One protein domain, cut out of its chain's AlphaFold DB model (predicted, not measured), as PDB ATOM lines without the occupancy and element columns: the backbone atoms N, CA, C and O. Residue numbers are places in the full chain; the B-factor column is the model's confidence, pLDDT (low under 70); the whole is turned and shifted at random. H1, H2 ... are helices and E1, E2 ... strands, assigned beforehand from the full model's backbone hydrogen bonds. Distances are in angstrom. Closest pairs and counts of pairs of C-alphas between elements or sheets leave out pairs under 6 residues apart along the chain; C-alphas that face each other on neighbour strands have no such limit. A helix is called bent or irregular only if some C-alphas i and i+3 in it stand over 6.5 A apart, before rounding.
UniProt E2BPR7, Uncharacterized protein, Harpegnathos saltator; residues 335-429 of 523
ATOM      1  N   VAL A 335     -36.455 -20.775 -15.720       66.12
ATOM      2  CA  VAL A 335     -37.295 -21.903 -16.141       66.12
ATOM      3  C   VAL A 335     -37.077 -22.307 -17.605       66.12
ATOM      4  O   VAL A 335     -36.660 -21.498 -18.431       66.12
ATOM      5  N   VAL A 336     -37.413 -23.569 -17.922       79.19
ATOM      6  CA  VAL A 336     -37.544 -24.175 -19.262       79.19
ATOM      7  C   VAL A 336     -37.900 -23.147 -20.345       79.19
ATOM      8  O   VAL A 336     -38.914 -22.448 -20.236       79.19
ATOM      9  N   LYS A 337     -37.107 -23.105 -21.429       85.88
ATOM     10  CA  LYS A 337     -37.231 -22.141 -22.546       85.88
ATOM     11  C   LYS A 337     -38.674 -21.959 -23.030       85.88
ATOM     12  O   LYS A 337     -39.122 -20.842 -23.268       85.88
ATOM     13  N   GLU A 338     -39.443 -23.040 -23.121       84.31
ATOM     14  CA  GLU A 338     -40.836 -22.994 -23.574       84.31
ATOM     15  C   GLU A 338     -41.763 -22.165 -22.663       84.31
ATOM     16  O   GLU A 338     -42.654 -21.450 -23.145       84.31
ATOM     17  N   ARG A 339     -41.564 -22.222 -21.341       88.56
ATOM     18  CA  ARG A 339     -42.328 -21.414 -20.379       88.56
ATOM     19  C   ARG A 339     -41.963 -19.934 -20.529       88.56
ATOM     20  O   ARG A 339     -42.864 -19.097 -20.574       88.56
ATOM     21  N   GLN A 340     -40.682 -19.616 -20.735       91.62
ATOM     22  CA  GLN A 340     -40.230 -18.251 -21.037       91.62
ATOM     23  C   GLN A 340     -40.852 -17.703 -22.333       91.62
ATOM     24  O   GLN A 340     -41.404 -16.604 -22.324       91.62
ATOM     25  N   ILE A 341     -40.865 -18.487 -23.420       93.25
ATOM     26  CA  ILE A 341     -41.534 -18.113 -24.683       93.25
ATOM     27  C   ILE A 341     -43.018 -17.826 -24.447       93.25
ATOM     28  O   ILE A 341     -43.545 -16.830 -24.939       93.25
ATOM     29  N   SER A 342     -43.691 -18.664 -23.659       93.25
ATOM     30  CA  SER A 342     -45.116 -18.492 -23.344       93.25
ATOM     31  C   SER A 342     -45.386 -17.178 -22.603       93.25
ATOM     32  O   SER A 342     -46.333 -16.473 -22.947       93.25
ATOM     33  N   MET A 343     -44.532 -16.822 -21.637       95.62
ATOM     34  CA  MET A 343     -44.608 -15.542 -20.926       95.62
ATOM     35  C   MET A 343     -44.337 -14.357 -21.854       95.62
ATOM     36  O   MET A 343     -45.109 -13.403 -21.851       95.62
ATOM     37  N   PHE A 344     -43.294 -14.415 -22.690       97.25
ATOM     38  CA  PHE A 344     -42.996 -13.341 -23.641       97.25
ATOM     39  C   PHE A 344     -44.135 -13.108 -24.633       97.25
ATOM     40  O   PHE A 344     -44.510 -11.961 -24.857       97.25
ATOM     41  N   LEU A 345     -44.733 -14.175 -25.171       97.25
ATOM     42  CA  LEU A 345     -45.897 -14.064 -26.047       97.25
ATOM     43  C   LEU A 345     -47.087 -13.426 -25.328       97.25
ATOM     44  O   LEU A 345     -47.691 -12.498 -25.854       97.25
ATOM     45  N   ALA A 346     -47.393 -13.861 -24.108       97.12
ATOM     46  CA  ALA A 346     -48.499 -13.304 -23.340       97.12
ATOM     47  C   ALA A 346     -48.296 -11.821 -22.996       97.12
ATOM     48  O   ALA A 346     -49.233 -11.030 -23.094       97.12
ATOM     49  N   ILE A 347     -47.066 -11.423 -22.653       98.06
ATOM     50  CA  ILE A 347     -46.702 -10.021 -22.413       98.06
ATOM     51  C   ILE A 347     -46.823  -9.203 -23.705       98.06
ATOM     52  O   ILE A 347     -47.415  -8.124 -23.685       98.06
ATOM     53  N   ALA A 348     -46.311  -9.715 -24.830       98.06
ATOM     54  CA  ALA A 348     -46.413  -9.047 -26.127       98.06
ATOM     55  C   ALA A 348     -47.877  -8.805 -26.518       98.06
ATOM     56  O   ALA A 348     -48.240  -7.700 -26.922       98.06
ATOM     57  N   ILE A 349     -48.729  -9.814 -26.327       97.62
ATOM     58  CA  ILE A 349     -50.167  -9.726 -26.578       97.62
ATOM     59  C   ILE A 349     -50.856  -8.757 -25.618       97.62
ATOM     60  O   ILE A 349     -51.679  -7.966 -26.067       97.62
ATOM     61  N   ALA A 350     -50.502  -8.737 -24.332       97.31
ATOM     62  CA  ALA A 350     -51.052  -7.757 -23.398       97.31
ATOM     63  C   ALA A 350     -50.703  -6.314 -23.816       97.31
ATOM     64  O   ALA A 350     -51.589  -5.460 -23.865       97.31
ATOM     65  N   TYR A 351     -49.446  -6.040 -24.190       97.81
ATOM     66  CA  TYR A 351     -49.048  -4.726 -24.714       97.81
ATOM     67  C   TYR A 351     -49.803  -4.357 -25.994       97.81
ATOM     68  O   TYR A 351     -50.318  -3.244 -26.109       97.81
ATOM     69  N   TYR A 352     -49.901  -5.294 -26.938       96.75
ATOM     70  CA  TYR A 352     -50.554  -5.070 -28.222       96.75
ATOM     71  C   TYR A 352     -52.068  -4.861 -28.083       96.75
ATOM     72  O   TYR A 352     -52.597  -3.832 -28.511       96.75
ATOM     73  N   SER A 353     -52.770  -5.824 -27.484       94.19
ATOM     74  CA  SER A 353     -54.231  -5.851 -27.449       94.19
ATOM     75  C   SER A 353     -54.803  -4.893 -26.414       94.19
ATOM     76  O   SER A 353     -55.706  -4.127 -26.755       94.19
ATOM     77  N   LEU A 354     -54.259  -4.869 -25.191       94.44
ATOM     78  CA  LEU A 354     -54.828  -4.076 -24.097       94.44
ATOM     79  C   LEU A 354     -54.286  -2.647 -24.061       94.44
ATOM     80  O   LEU A 354     -55.055  -1.700 -23.920       94.44
ATOM     81  N   HIS A 355     -52.970  -2.477 -24.213       94.50
ATOM     82  CA  HIS A 355     -52.319  -1.171 -24.046       94.50
ATOM     83  C   HIS A 355     -52.102  -0.406 -25.356       94.50
ATOM     84  O   HIS A 355     -51.742   0.768 -25.321       94.50
ATOM     85  N   LYS A 356     -52.317  -1.054 -26.509       94.69
ATOM     86  CA  LYS A 356     -52.026  -0.509 -27.848       94.69
ATOM     87  C   LYS A 356     -50.571  -0.033 -28.002       94.69
ATOM     88  O   LYS A 356     -50.270   0.801 -28.857       94.69
ATOM     89  N   ASP A 357     -49.666  -0.601 -27.207       95.50
ATOM     90  CA  ASP A 357     -48.242  -0.283 -27.176       95.50
ATOM     91  C   ASP A 357     -47.484  -1.227 -28.113       95.50
ATOM     92  O   ASP A 357     -47.049  -2.324 -27.748       95.50
ATOM     93  N   LYS A 358     -47.357  -0.796 -29.369       95.19
ATOM     94  CA  LYS A 358     -46.705  -1.592 -30.414       95.19
ATOM     95  C   LYS A 358     -45.201  -1.748 -30.186       95.19
ATOM     96  O   LYS A 358     -44.642  -2.758 -30.606       95.19
ATOM     97  N   GLU A 359     -44.548  -0.784 -29.536       95.00
ATOM     98  CA  GLU A 359     -43.098  -0.826 -29.313       95.00
ATOM     99  C   GLU A 359     -42.719  -1.921 -28.330       95.00
ATOM    100  O   GLU A 359     -41.858  -2.750 -28.631       95.00
ATOM    101  N   ASN A 360     -43.390  -1.959 -27.179       96.56
ATOM    102  CA  ASN A 360     -43.144  -3.003 -26.194       96.56
ATOM    103  C   ASN A 360     -43.656  -4.362 -26.680       96.56
ATOM    104  O   ASN A 360     -42.983  -5.369 -26.468       96.56
ATOM    105  N   ALA A 361     -44.776  -4.413 -27.410       97.62
ATOM    106  CA  ALA A 361     -45.215  -5.656 -28.040       97.62
ATOM    107  C   ALA A 361     -44.141  -6.234 -28.982       97.62
ATOM    108  O   ALA A 361     -43.789  -7.409 -28.866       97.62
ATOM    109  N   ALA A 362     -43.573  -5.408 -29.870       97.00
ATOM    110  CA  ALA A 362     -42.531  -5.832 -30.802       97.00
ATOM    111  C   ALA A 362     -41.264  -6.320 -30.079       97.00
ATOM    112  O   ALA A 362     -40.721  -7.358 -30.452       97.00
ATOM    113  N   ASP A 363     -40.831  -5.623 -29.025       97.06
ATOM    114  CA  ASP A 363     -39.681  -6.028 -28.205       97.06
ATOM    115  C   ASP A 363     -39.869  -7.432 -27.602       97.06
ATOM    116  O   ASP A 363     -38.987  -8.287 -27.704       97.06
ATOM    117  N   TYR A 364     -41.045  -7.717 -27.034       98.00
ATOM    118  CA  TYR A 364     -41.334  -9.029 -26.453       98.00
ATOM    119  C   TYR A 364     -41.527 -10.134 -27.499       98.00
ATOM    120  O   TYR A 364     -41.107 -11.269 -27.255       98.00
ATOM    121  N   PHE A 365     -42.066  -9.829 -28.685       98.00
ATOM    122  CA  PHE A 365     -42.051 -10.786 -29.795       98.00
ATOM    123  C   PHE A 365     -40.623 -11.126 -30.228       98.00
ATOM    124  O   PHE A 365     -40.304 -12.304 -30.387       98.00
ATOM    125  N   VAL A 366     -39.739 -10.128 -30.364       97.44
ATOM    126  CA  VAL A 366     -38.323 -10.363 -30.695       97.44
ATOM    127  C   VAL A 366     -37.665 -11.239 -29.633       97.44
ATOM    128  O   VAL A 366     -36.998 -12.208 -29.992       97.44
ATOM    129  N   LYS A 367     -37.891 -10.966 -28.341       96.44
ATOM    130  CA  LYS A 367     -37.380 -11.798 -27.235       96.44
ATOM    131  C   LYS A 367     -37.838 -13.253 -27.339       96.44
ATOM    132  O   LYS A 367     -37.011 -14.150 -27.205       96.44
ATOM    133  N   ALA A 368     -39.120 -13.491 -27.628       96.00
ATOM    134  CA  ALA A 368     -39.654 -14.841 -27.808       96.00
ATOM    135  C   ALA A 368     -38.965 -15.583 -28.965       96.00
ATOM    136  O   ALA A 368     -38.478 -16.694 -28.769       96.00
ATOM    137  N   PHE A 369     -38.879 -14.965 -30.147       95.38
ATOM    138  CA  PHE A 369     -38.246 -15.584 -31.316       95.38
ATOM    139  C   PHE A 369     -36.731 -15.736 -31.172       95.38
ATOM    140  O   PHE A 369     -36.178 -16.690 -31.693       95.38
ATOM    141  N   THR A 370     -36.053 -14.832 -30.466       94.88
ATOM    142  CA  THR A 370     -34.602 -14.943 -30.239       94.88
ATOM    143  C   THR A 370     -34.261 -16.145 -29.357       94.88
ATOM    144  O   THR A 370     -33.202 -16.741 -29.526       94.88
ATOM    145  N   LEU A 371     -35.148 -16.514 -28.427       92.31
ATOM    146  CA  LEU A 371     -34.901 -17.604 -27.485       92.31
ATOM    147  C   LEU A 371     -34.910 -18.990 -28.155       92.31
ATOM    148  O   LEU A 371     -34.074 -19.833 -27.833       92.31
ATOM    149  N   ASP A 372     -35.852 -19.220 -29.070       90.25
ATOM    150  CA  ASP A 372     -35.948 -20.435 -29.889       90.25
ATOM    151  C   ASP A 372     -36.819 -20.145 -31.125       90.25
ATOM    152  O   ASP A 372     -38.041 -20.283 -31.053       90.25
ATOM    153  N   PRO A 373     -36.230 -19.735 -32.264       89.81
ATOM    154  CA  PRO A 373     -36.982 -19.361 -33.461       89.81
ATOM    155  C   PRO A 373     -37.854 -20.490 -34.026       89.81
ATOM    156  O   PRO A 373     -38.863 -20.214 -34.678       89.81
ATOM    157  N   LEU A 374     -37.479 -21.750 -33.786       85.50
ATOM    158  CA  LEU A 374     -38.136 -22.933 -34.343       85.50
ATOM    159  C   LEU A 374     -39.275 -23.449 -33.455       85.50
ATOM    160  O   LEU A 374     -39.929 -24.440 -33.795       85.50
ATOM    161  N   ASN A 375     -39.562 -22.765 -32.346       86.25
ATOM    162  CA  ASN A 375     -40.574 -23.209 -31.410       86.25
ATOM    163  C   ASN A 375     -41.961 -23.323 -32.068       86.25
ATOM    164  O   ASN A 375     -42.514 -22.356 -32.604       86.25
ATOM    165  N   LYS A 376     -42.585 -24.506 -31.978       82.88
ATOM    166  CA  LYS A 376     -43.882 -24.762 -32.630       82.88
ATOM    167  C   LYS A 376     -45.015 -23.889 -32.082       82.88
ATOM    168  O   LYS A 376     -45.998 -23.696 -32.798       82.88
ATOM    169  N   LYS A 377     -44.887 -23.297 -30.883       86.62
ATOM    170  CA  LYS A 377     -45.882 -22.339 -30.356       86.62
ATOM    171  C   LYS A 377     -46.134 -21.168 -31.295       86.62
ATOM    172  O   LYS A 377     -47.244 -20.646 -31.301       86.62
ATOM    173  N   PHE A 378     -45.164 -20.799 -32.128       90.69
ATOM    174  CA  PHE A 378     -45.373 -19.738 -33.105       90.69
ATOM    175  C   PHE A 378     -46.270 -20.146 -34.271       90.69
ATOM    176  O   PHE A 378     -46.869 -19.269 -34.880       90.69
ATOM    177  N   LYS A 379     -46.382 -21.443 -34.577       87.19
ATOM    178  CA  LYS A 379     -47.133 -21.986 -35.724       87.19
ATOM    179  C   LYS A 379     -48.494 -22.576 -35.337       87.19
ATOM    180  O   LYS A 379     -49.269 -22.945 -36.214       87.19
ATOM    181  N   MET A 380     -48.792 -22.682 -34.044       84.06
ATOM    182  CA  MET A 380     -50.069 -23.189 -33.540       84.06
ATOM    183  C   MET A 380     -51.070 -22.062 -33.305       84.06
ATOM    184  O   MET A 380     -50.671 -20.930 -33.034       84.06
ATOM    185  N   PHE A 381     -52.360 -22.408 -33.327       85.69
ATOM    186  CA  PHE A 381     -53.433 -21.510 -32.902       85.69
ATOM    187  C   PHE A 381     -53.120 -20.924 -31.530       85.69
ATOM    188  O   PHE A 381     -52.835 -21.659 -30.580       85.69
ATOM    189  N   TYR A 382     -53.177 -19.599 -31.437       89.50
ATOM    190  CA  TYR A 382     -52.847 -18.880 -30.221       89.50
ATOM    191  C   TYR A 382     -54.032 -18.029 -29.791       89.50
ATOM    192  O   TYR A 382     -54.515 -17.187 -30.550       89.50
ATOM    193  N   LYS A 383     -54.473 -18.242 -28.552       90.62
ATOM    194  CA  LYS A 383     -55.510 -17.454 -27.895       90.62
ATOM    195  C   LYS A 383     -55.041 -17.075 -26.499       90.62
ATOM    196  O   LYS A 383     -54.644 -17.947 -25.729       90.62
ATOM    197  N   PHE A 384     -55.121 -15.792 -26.178       92.56
ATOM    198  CA  PHE A 384     -54.839 -15.277 -24.845       92.56
ATOM    199  C   PHE A 384     -55.595 -13.963 -24.651       92.56
ATOM    200  O   PHE A 384     -55.470 -13.069 -25.484       92.56
ATOM    201  N   LEU A 385     -56.368 -13.850 -23.565       91.38
ATOM    202  CA  LEU A 385     -57.264 -12.711 -23.322       91.38
ATOM    203  C   LEU A 385     -58.251 -12.527 -24.503       91.38
ATOM    204  O   LEU A 385     -58.855 -13.506 -24.947       91.38
ATOM    205  N   ASP A 386     -58.402 -11.308 -25.032       88.94
ATOM    206  CA  ASP A 386     -59.201 -10.990 -26.228       88.94
ATOM    207  C   ASP A 386     -58.507 -11.335 -27.556       88.94
ATOM    208  O   ASP A 386     -59.128 -11.275 -28.619       88.94
ATOM    209  N   PHE A 387     -57.227 -11.706 -27.531       93.19
ATOM    210  CA  PHE A 387     -56.478 -12.003 -28.741       93.19
ATOM    211  C   PHE A 387     -56.693 -13.440 -29.211       93.19
ATOM    212  O   PHE A 387     -56.617 -14.394 -28.433       93.19
ATOM    213  N   SER A 388     -56.874 -13.601 -30.522       92.94
ATOM    214  CA  SER A 388     -56.955 -14.897 -31.188       92.94
ATOM    215  C   SER A 388     -56.346 -14.810 -32.585       92.94
ATOM    216  O   SER A 388     -56.730 -13.947 -33.371       92.94
ATOM    217  N   ALA A 389     -55.462 -15.746 -32.924       92.56
ATOM    218  CA  ALA A 389     -54.877 -15.864 -34.257       92.56
ATOM    219  C   ALA A 389     -54.682 -17.336 -34.664       92.56
ATOM    220  O   ALA A 389     -54.409 -18.175 -33.798       92.56
ATOM    221  N   PRO A 390     -54.757 -17.665 -35.974       89.00
ATOM    222  CA  PRO A 390     -54.411 -18.995 -36.480       89.00
ATOM    223  C   PRO A 390     -53.006 -19.429 -36.071       89.00
ATOM    224  O   PRO A 390     -52.785 -20.610 -35.825       89.00
ATOM    225  N   SER A 391     -52.077 -18.473 -35.986       92.62
ATOM    226  CA  SER A 391     -50.794 -18.628 -35.311       92.62
ATOM    227  C   SER A 391     -50.142 -17.274 -35.022       92.62
ATOM    228  O   SER A 391     -50.518 -16.265 -35.623       92.62
ATOM    229  N   ILE A 392     -49.153 -17.236 -34.122       96.06
ATOM    230  CA  ILE A 392     -48.344 -16.022 -33.906       96.06
ATOM    231  C   ILE A 392     -47.574 -15.661 -35.180       96.06
ATOM    232  O   ILE A 392     -47.489 -14.490 -35.532       96.06
ATOM    233  N   TYR A 393     -47.052 -16.657 -35.896       93.81
ATOM    234  CA  TYR A 393     -46.329 -16.469 -37.149       93.81
ATOM    235  C   TYR A 393     -47.202 -15.773 -38.204       93.81
ATOM    236  O   TYR A 393     -46.776 -14.789 -38.811       93.81
ATOM    237  N   ASP A 394     -48.431 -16.262 -38.387       93.00
ATOM    238  CA  ASP A 394     -49.426 -15.692 -39.301       93.00
ATOM    239  C   ASP A 394     -49.777 -14.252 -38.911       93.00
ATOM    240  O   ASP A 394     -49.681 -13.344 -39.735       93.00
ATOM    241  N   PHE A 395     -50.077 -14.019 -37.629       96.56
ATOM    242  CA  PHE A 395     -50.363 -12.683 -37.112       96.56
ATOM    243  C   PHE A 395     -49.209 -11.699 -37.350       96.56
ATOM    244  O   PHE A 395     -49.430 -10.582 -37.821       96.56
ATOM    245  N   LEU A 396     -47.969 -12.102 -37.056       96.44
ATOM    246  CA  LEU A 396     -46.810 -11.232 -37.236       96.44
ATOM    247  C   LEU A 396     -46.565 -10.911 -38.712       96.44
ATOM    248  O   LEU A 396     -46.390  -9.742 -39.058       96.44
ATOM    249  N   SER A 397     -46.598 -11.931 -39.570       93.88
ATOM    250  CA  SER A 397     -46.282 -11.808 -40.998       93.88
ATOM    251  C   SER A 397     -47.337 -11.019 -41.769       93.88
ATOM    252  O   SER A 397     -46.988 -10.195 -42.613       93.88
ATOM    253  N   ASN A 398     -48.616 -11.258 -41.471       93.94
ATOM    254  CA  ASN A 398     -49.725 -10.769 -42.287       93.94
ATOM    255  C   ASN A 398     -50.430  -9.541 -41.702       93.94
ATOM    256  O   ASN A 398     -51.185  -8.887 -42.416       93.94
ATOM    257  N   HIS A 399     -50.200  -9.215 -40.426       94.75
ATOM    258  CA  HIS A 399     -50.896  -8.116 -39.757       94.75
ATOM    259  C   HIS A 399     -49.934  -7.165 -39.042       94.75
ATOM    260  O   HIS A 399     -49.787  -6.010 -39.438       94.75
ATOM    261  N   PHE A 400     -49.246  -7.638 -38.003       95.62
ATOM    262  CA  PHE A 400     -48.495  -6.769 -37.092       95.62
ATOM    263  C   PHE A 400     -47.357  -6.000 -37.777       95.62
ATOM    264  O   PHE A 400     -47.204  -4.800 -37.551       95.62
ATOM    265  N   LEU A 401     -46.576  -6.659 -38.643       94.44
ATOM    266  CA  LEU A 401     -45.480  -5.998 -39.361       94.44
ATOM    267  C   LEU A 401     -45.978  -4.915 -40.325       94.44
ATOM    268  O   LEU A 401     -45.359  -3.856 -40.414       94.44
ATOM    269  N   TYR A 402     -47.114  -5.144 -40.991       93.00
ATOM    270  CA  TYR A 402     -47.729  -4.146 -41.867       93.00
ATOM    271  C   TYR A 402     -48.197  -2.919 -41.071       93.00
ATOM    272  O   TYR A 402     -47.941  -1.779 -41.463       93.00
ATOM    273  N   GLU A 403     -48.821  -3.140 -39.908       91.62
ATOM    274  CA  GLU A 403     -49.217  -2.041 -39.025       91.62
ATOM    275  C   GLU A 403     -48.019  -1.207 -38.567       91.62
ATOM    276  O   GLU A 403     -48.087   0.023 -38.576       91.62
ATOM    277  N   ILE A 404     -46.918  -1.855 -38.182       91.44
ATOM    278  CA  ILE A 404     -45.700  -1.165 -37.754       91.44
ATOM    279  C   ILE A 404     -45.118  -0.306 -38.881       91.44
ATOM    280  O   ILE A 404     -44.723   0.833 -38.641       91.44
ATOM    281  N   GLU A 405     -45.070  -0.821 -40.106       85.19
ATOM    282  CA  GLU A 405     -44.468  -0.115 -41.243       85.19
ATOM    283  C   GLU A 405     -45.275   1.094 -41.698       85.19
ATOM    284  O   GLU A 405     -44.702   2.093 -42.135       85.19
ATOM    285  N   SER A 406     -46.596   1.046 -41.522       85.19
ATOM    286  CA  SER A 406     -47.445   2.228 -41.686       85.19
ATOM    287  C   SER A 406     -47.134   3.320 -40.645       85.19
ATOM    288  O   SER A 406     -47.378   4.504 -40.876       85.19
ATOM    289  N   TYR A 407     -46.528   2.940 -39.514       79.19
ATOM    290  CA  TYR A 407     -46.209   3.798 -38.377       79.19
ATOM    291  C   TYR A 407     -44.736   4.254 -38.401       79.19
ATOM    292  O   TYR A 407     -43.952   3.991 -37.492       79.19
ATOM    293  N   GLN A 408     -44.352   5.001 -39.441       70.88
ATOM    294  CA  GLN A 408     -42.960   5.407 -39.738       70.88
ATOM    295  C   GLN A 408     -42.288   6.354 -38.716       70.88
ATOM    296  O   GLN A 408     -41.187   6.844 -38.951       70.88
ATOM    297  N   ARG A 409     -42.933   6.655 -37.585       77.25
ATOM    298  CA  ARG A 409     -42.486   7.698 -36.644       77.25
ATOM    299  C   ARG A 409     -41.543   7.208 -35.540       77.25
ATOM    300  O   ARG A 409     -40.940   8.048 -34.881       77.25
ATOM    301  N   SER A 410     -41.400   5.895 -35.338       88.31
ATOM    302  CA  SER A 410     -40.535   5.331 -34.287       88.31
ATOM    303  C   SER A 410     -39.345   4.556 -34.872       88.31
ATOM    304  O   SER A 410     -39.535   3.465 -35.421       88.31
ATOM    305  N   PRO A 411     -38.104   5.068 -34.730       89.81
ATOM    306  CA  PRO A 411     -36.898   4.363 -35.167       89.81
ATOM    307  C   PRO A 411     -36.723   2.999 -34.489       89.81
ATOM    308  O   PRO A 411     -36.354   2.027 -35.145       89.81
ATOM    309  N   LYS A 412     -37.048   2.912 -33.191       91.31
ATOM    310  CA  LYS A 412     -36.967   1.670 -32.411       91.31
ATOM    311  C   LYS A 412     -37.932   0.615 -32.951       91.31
ATOM    312  O   LYS A 412     -37.555  -0.542 -33.121       91.31
ATOM    313  N   LEU A 413     -39.166   1.012 -33.254       91.44
ATOM    314  CA  LEU A 413     -40.175   0.106 -33.800       91.44
ATOM    315  C   LEU A 413     -39.769  -0.423 -35.186       91.44
ATOM    316  O   LEU A 413     -39.928  -1.610 -35.470       91.44
ATOM    317  N   LEU A 414     -39.182   0.439 -36.024       91.19
ATOM    318  CA  LEU A 414     -38.651   0.050 -37.331       91.19
ATOM    319  C   LEU A 414     -37.481  -0.938 -37.205       91.19
ATOM    320  O   LEU A 414     -37.395  -1.896 -37.972       91.19
ATOM    321  N   GLU A 415     -36.593  -0.736 -36.231       93.12
ATOM    322  CA  GLU A 415     -35.506  -1.672 -35.930       93.12
ATOM    323  C   GLU A 415     -36.045  -3.046 -35.500       93.12
ATOM    324  O   GLU A 415     -35.612  -4.074 -36.025       93.12
ATOM    325  N   MET A 416     -37.033  -3.076 -34.599       93.88
ATOM    326  CA  MET A 416     -37.661  -4.324 -34.156       93.88
ATOM    327  C   MET A 416     -38.403  -5.037 -35.293       93.88
ATOM    328  O   MET A 416     -38.313  -6.258 -35.397       93.88
ATOM    329  N   SER A 417     -39.060  -4.302 -36.197       93.12
ATOM    330  CA  SER A 417     -39.673  -4.872 -37.408       93.12
ATOM    331  C   SER A 417     -38.640  -5.575 -38.295       93.12
ATOM    332  O   SER A 417     -38.841  -6.725 -38.691       93.12
ATOM    333  N   LYS A 418     -37.483  -4.942 -38.538       94.19
ATOM    334  CA  LYS A 418     -36.381  -5.560 -39.301       94.19
ATOM    335  C   LYS A 418     -35.880  -6.843 -38.634       94.19
ATOM    336  O   LYS A 418     -35.690  -7.845 -39.320       94.19
ATOM    337  N   LYS A 419     -35.714  -6.830 -37.304       95.50
ATOM    338  CA  LYS A 419     -35.319  -8.015 -36.520       95.50
ATOM    339  C   LYS A 419     -36.347  -9.142 -36.641       95.50
ATOM    340  O   LYS A 419     -35.969 -10.268 -36.950       95.50
ATOM    341  N   LEU A 420     -37.637  -8.844 -36.468       94.69
ATOM    342  CA  LEU A 420     -38.713  -9.828 -36.628       94.69
ATOM    343  C   LEU A 420     -38.746 -10.413 -38.042       94.69
ATOM    344  O   LEU A 420     -38.821 -11.627 -38.180       94.69
ATOM    345  N   ARG A 421     -38.624  -9.587 -39.090       94.00
ATOM    346  CA  ARG A 421     -38.557 -10.071 -40.480       94.00
ATOM    347  C   ARG A 421     -37.387 -11.027 -40.697       94.00
ATOM    348  O   ARG A 421     -37.576 -12.075 -41.306       94.00
ATOM    349  N   ALA A 422     -36.201 -10.694 -40.187       94.44
ATOM    350  CA  ALA A 422     -35.032 -11.566 -40.292       94.44
ATOM    351  C   ALA A 422     -35.269 -12.920 -39.599       94.44
ATOM    352  O   ALA A 422     -35.008 -13.966 -40.191       94.44
ATOM    353  N   LEU A 423     -35.831 -12.906 -38.385       93.12
ATOM    354  CA  LEU A 423     -36.154 -14.120 -37.627       93.12
ATOM    355  C   LEU A 423     -37.217 -14.977 -38.337       93.12
ATOM    356  O   LEU A 423     -37.052 -16.188 -38.458       93.12
ATOM    357  N   LEU A 424     -38.278 -14.359 -38.865       91.00
ATOM    358  CA  LEU A 424     -39.342 -15.058 -39.595       91.00
ATOM    359  C   LEU A 424     -38.844 -15.651 -40.923       91.00
ATOM    360  O   LEU A 424     -39.211 -16.773 -41.264       91.00
ATOM    361  N   ASN A 425     -37.984 -14.937 -41.657       89.00
ATOM    362  CA  ASN A 425     -37.450 -15.405 -42.940       89.00
ATOM    363  C   ASN A 425     -36.459 -16.562 -42.772       89.00
ATOM    364  O   ASN A 425     -36.544 -17.539 -43.513       89.00
ATOM    365  N   ASN A 426     -35.567 -16.492 -41.778       80.62
ATOM    366  CA  ASN A 426     -34.624 -17.578 -41.487       80.62
ATOM    367  C   ASN A 426     -35.347 -18.885 -41.123       80.62
ATOM    368  O   ASN A 426     -34.870 -19.971 -41.440       80.62
ATOM    369  N   ASN A 427     -36.542 -18.787 -40.536       65.38
ATOM    370  CA  ASN A 427     -37.374 -19.940 -40.209       65.38
ATOM    371  C   ASN A 427     -38.037 -20.611 -41.423       65.38
ATOM    372  O   ASN A 427     -38.438 -21.768 -41.314       65.38
ATOM    373  N   ASN A 428     -38.171 -19.921 -42.562       57.91
ATOM    374  CA  ASN A 428     -38.755 -20.505 -43.776       57.91
ATOM    375  C   ASN A 428     -37.736 -21.279 -44.617       57.91
ATOM    376  O   ASN A 428     -38.120 -22.231 -45.288       57.91
ATOM    377  N   VAL A 429     -36.454 -20.903 -44.566       52.66
ATOM    378  CA  VAL A 429     -35.397 -21.535 -45.378       52.66
ATOM    379  C   VAL A 429     -35.073 -22.955 -44.892       52.66
ATOM    380  O   VAL A 429     -34.739 -23.814 -45.698       52.66
TER     381      VAL A 429
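AT A GLANCE: This is residues 335 to 429 of the 523 residues of an uncharacterized protein of Harpegnathos saltator (UniProt E2BPR7). Two helical hairpins, H1 with H2 and H3 with H4, pack together where H2 meets H4, and a small strand hairpin, E1 with E2, bridges the other side, from H1 to the beginning of H3. H2, H3 and H4 make a rather loose three-helix bundle, and H1 lies beside H2 on the side away from H4. The printed part has 95 residues, with four named helices and two named strands in the order H1, H2, E1, E2, H3, H4; the sheet, E1 - E2, is antiparallel, and the class is mostly helix. The whole is compact and rounded, with a radius of gyration of the C-alphas of 12.3 A and spans of 36 by 32 by 25 A.

IN THESE COORDINATES: H1, residues 337 to 354, begins with C-alpha 337 at (-37.231, -22.141, -22.546) and is 25.3 A long. H2, residues 358 to 371, is 20.1 A long. Strands E1, residues 382 to 384, and E2, residues 387 to 389, are 6.8 A and 6.9 A long. H3, residues 392 to 406, begins with C-alpha 392 at (-48.344, -16.022, -33.906) and is 19.9 A long; it is irregular, with C-alphas 398 and 401 7.0 A apart. H4, residues 411 to 429, is 27.9 A long and ends with C-alpha 429 at (-35.397, -21.535, -45.378).

HOW THE PARTS SIT: H2, H3 and H4 form an up and down bundle, each running against the one before it. H1 and H2 are a helical hairpin: they touch, closest at the C-alphas of Ala 348 and Ala 361, 4.1 A, at a shallow tilt of 12 degrees, opposite ways. H2 touches H4, closest at the C-alphas of Glu 359 and Leu 413, 5.4 A, the same way at a steep tilt of 35.1 degrees, only just past shallow. H3 and H4, also a helical hairpin, touch closest at the C-alphas of Leu 401 and Ser 417, 6.2 A, opposite ways at a shallow tilt of 34 degrees, only just short of steep. H2 and H3 are close but not clearly touching, with the C-alphas of Lys 358 and Ile 404 closest at 7.4 A. H1 and H3 are only just apart, closest at 8.5 A. E1 and E2 are an antiparallel hairpin, with N 382 and O 389 at 3.0 A and N 389 and O 382 at 2.9 A, within hydrogen-bond range. The closest C-alphas of H1 and E1 are those of Ala 346 and Phe 384, 6.8 A; those of E2 and H3 are Ala 389 and Phe 395, 6.2 A. In H1 and H2 every O i to N i+4 pair is within hydrogen-bond range; in H3 it is 8 of 11 and in H4 13 of 15.

THE WHOLE: The two C-alphas farthest apart are those of Val 336 and Arg 409, 36.6 A. The printed part has no cut. The link from H2 to E1, 10 residues, is short; the other links are tight, and no link is long. The mean pLDDT of the printed part is 90.7; residue 335 and residues 427 to 429, which belong to H4, are under 70.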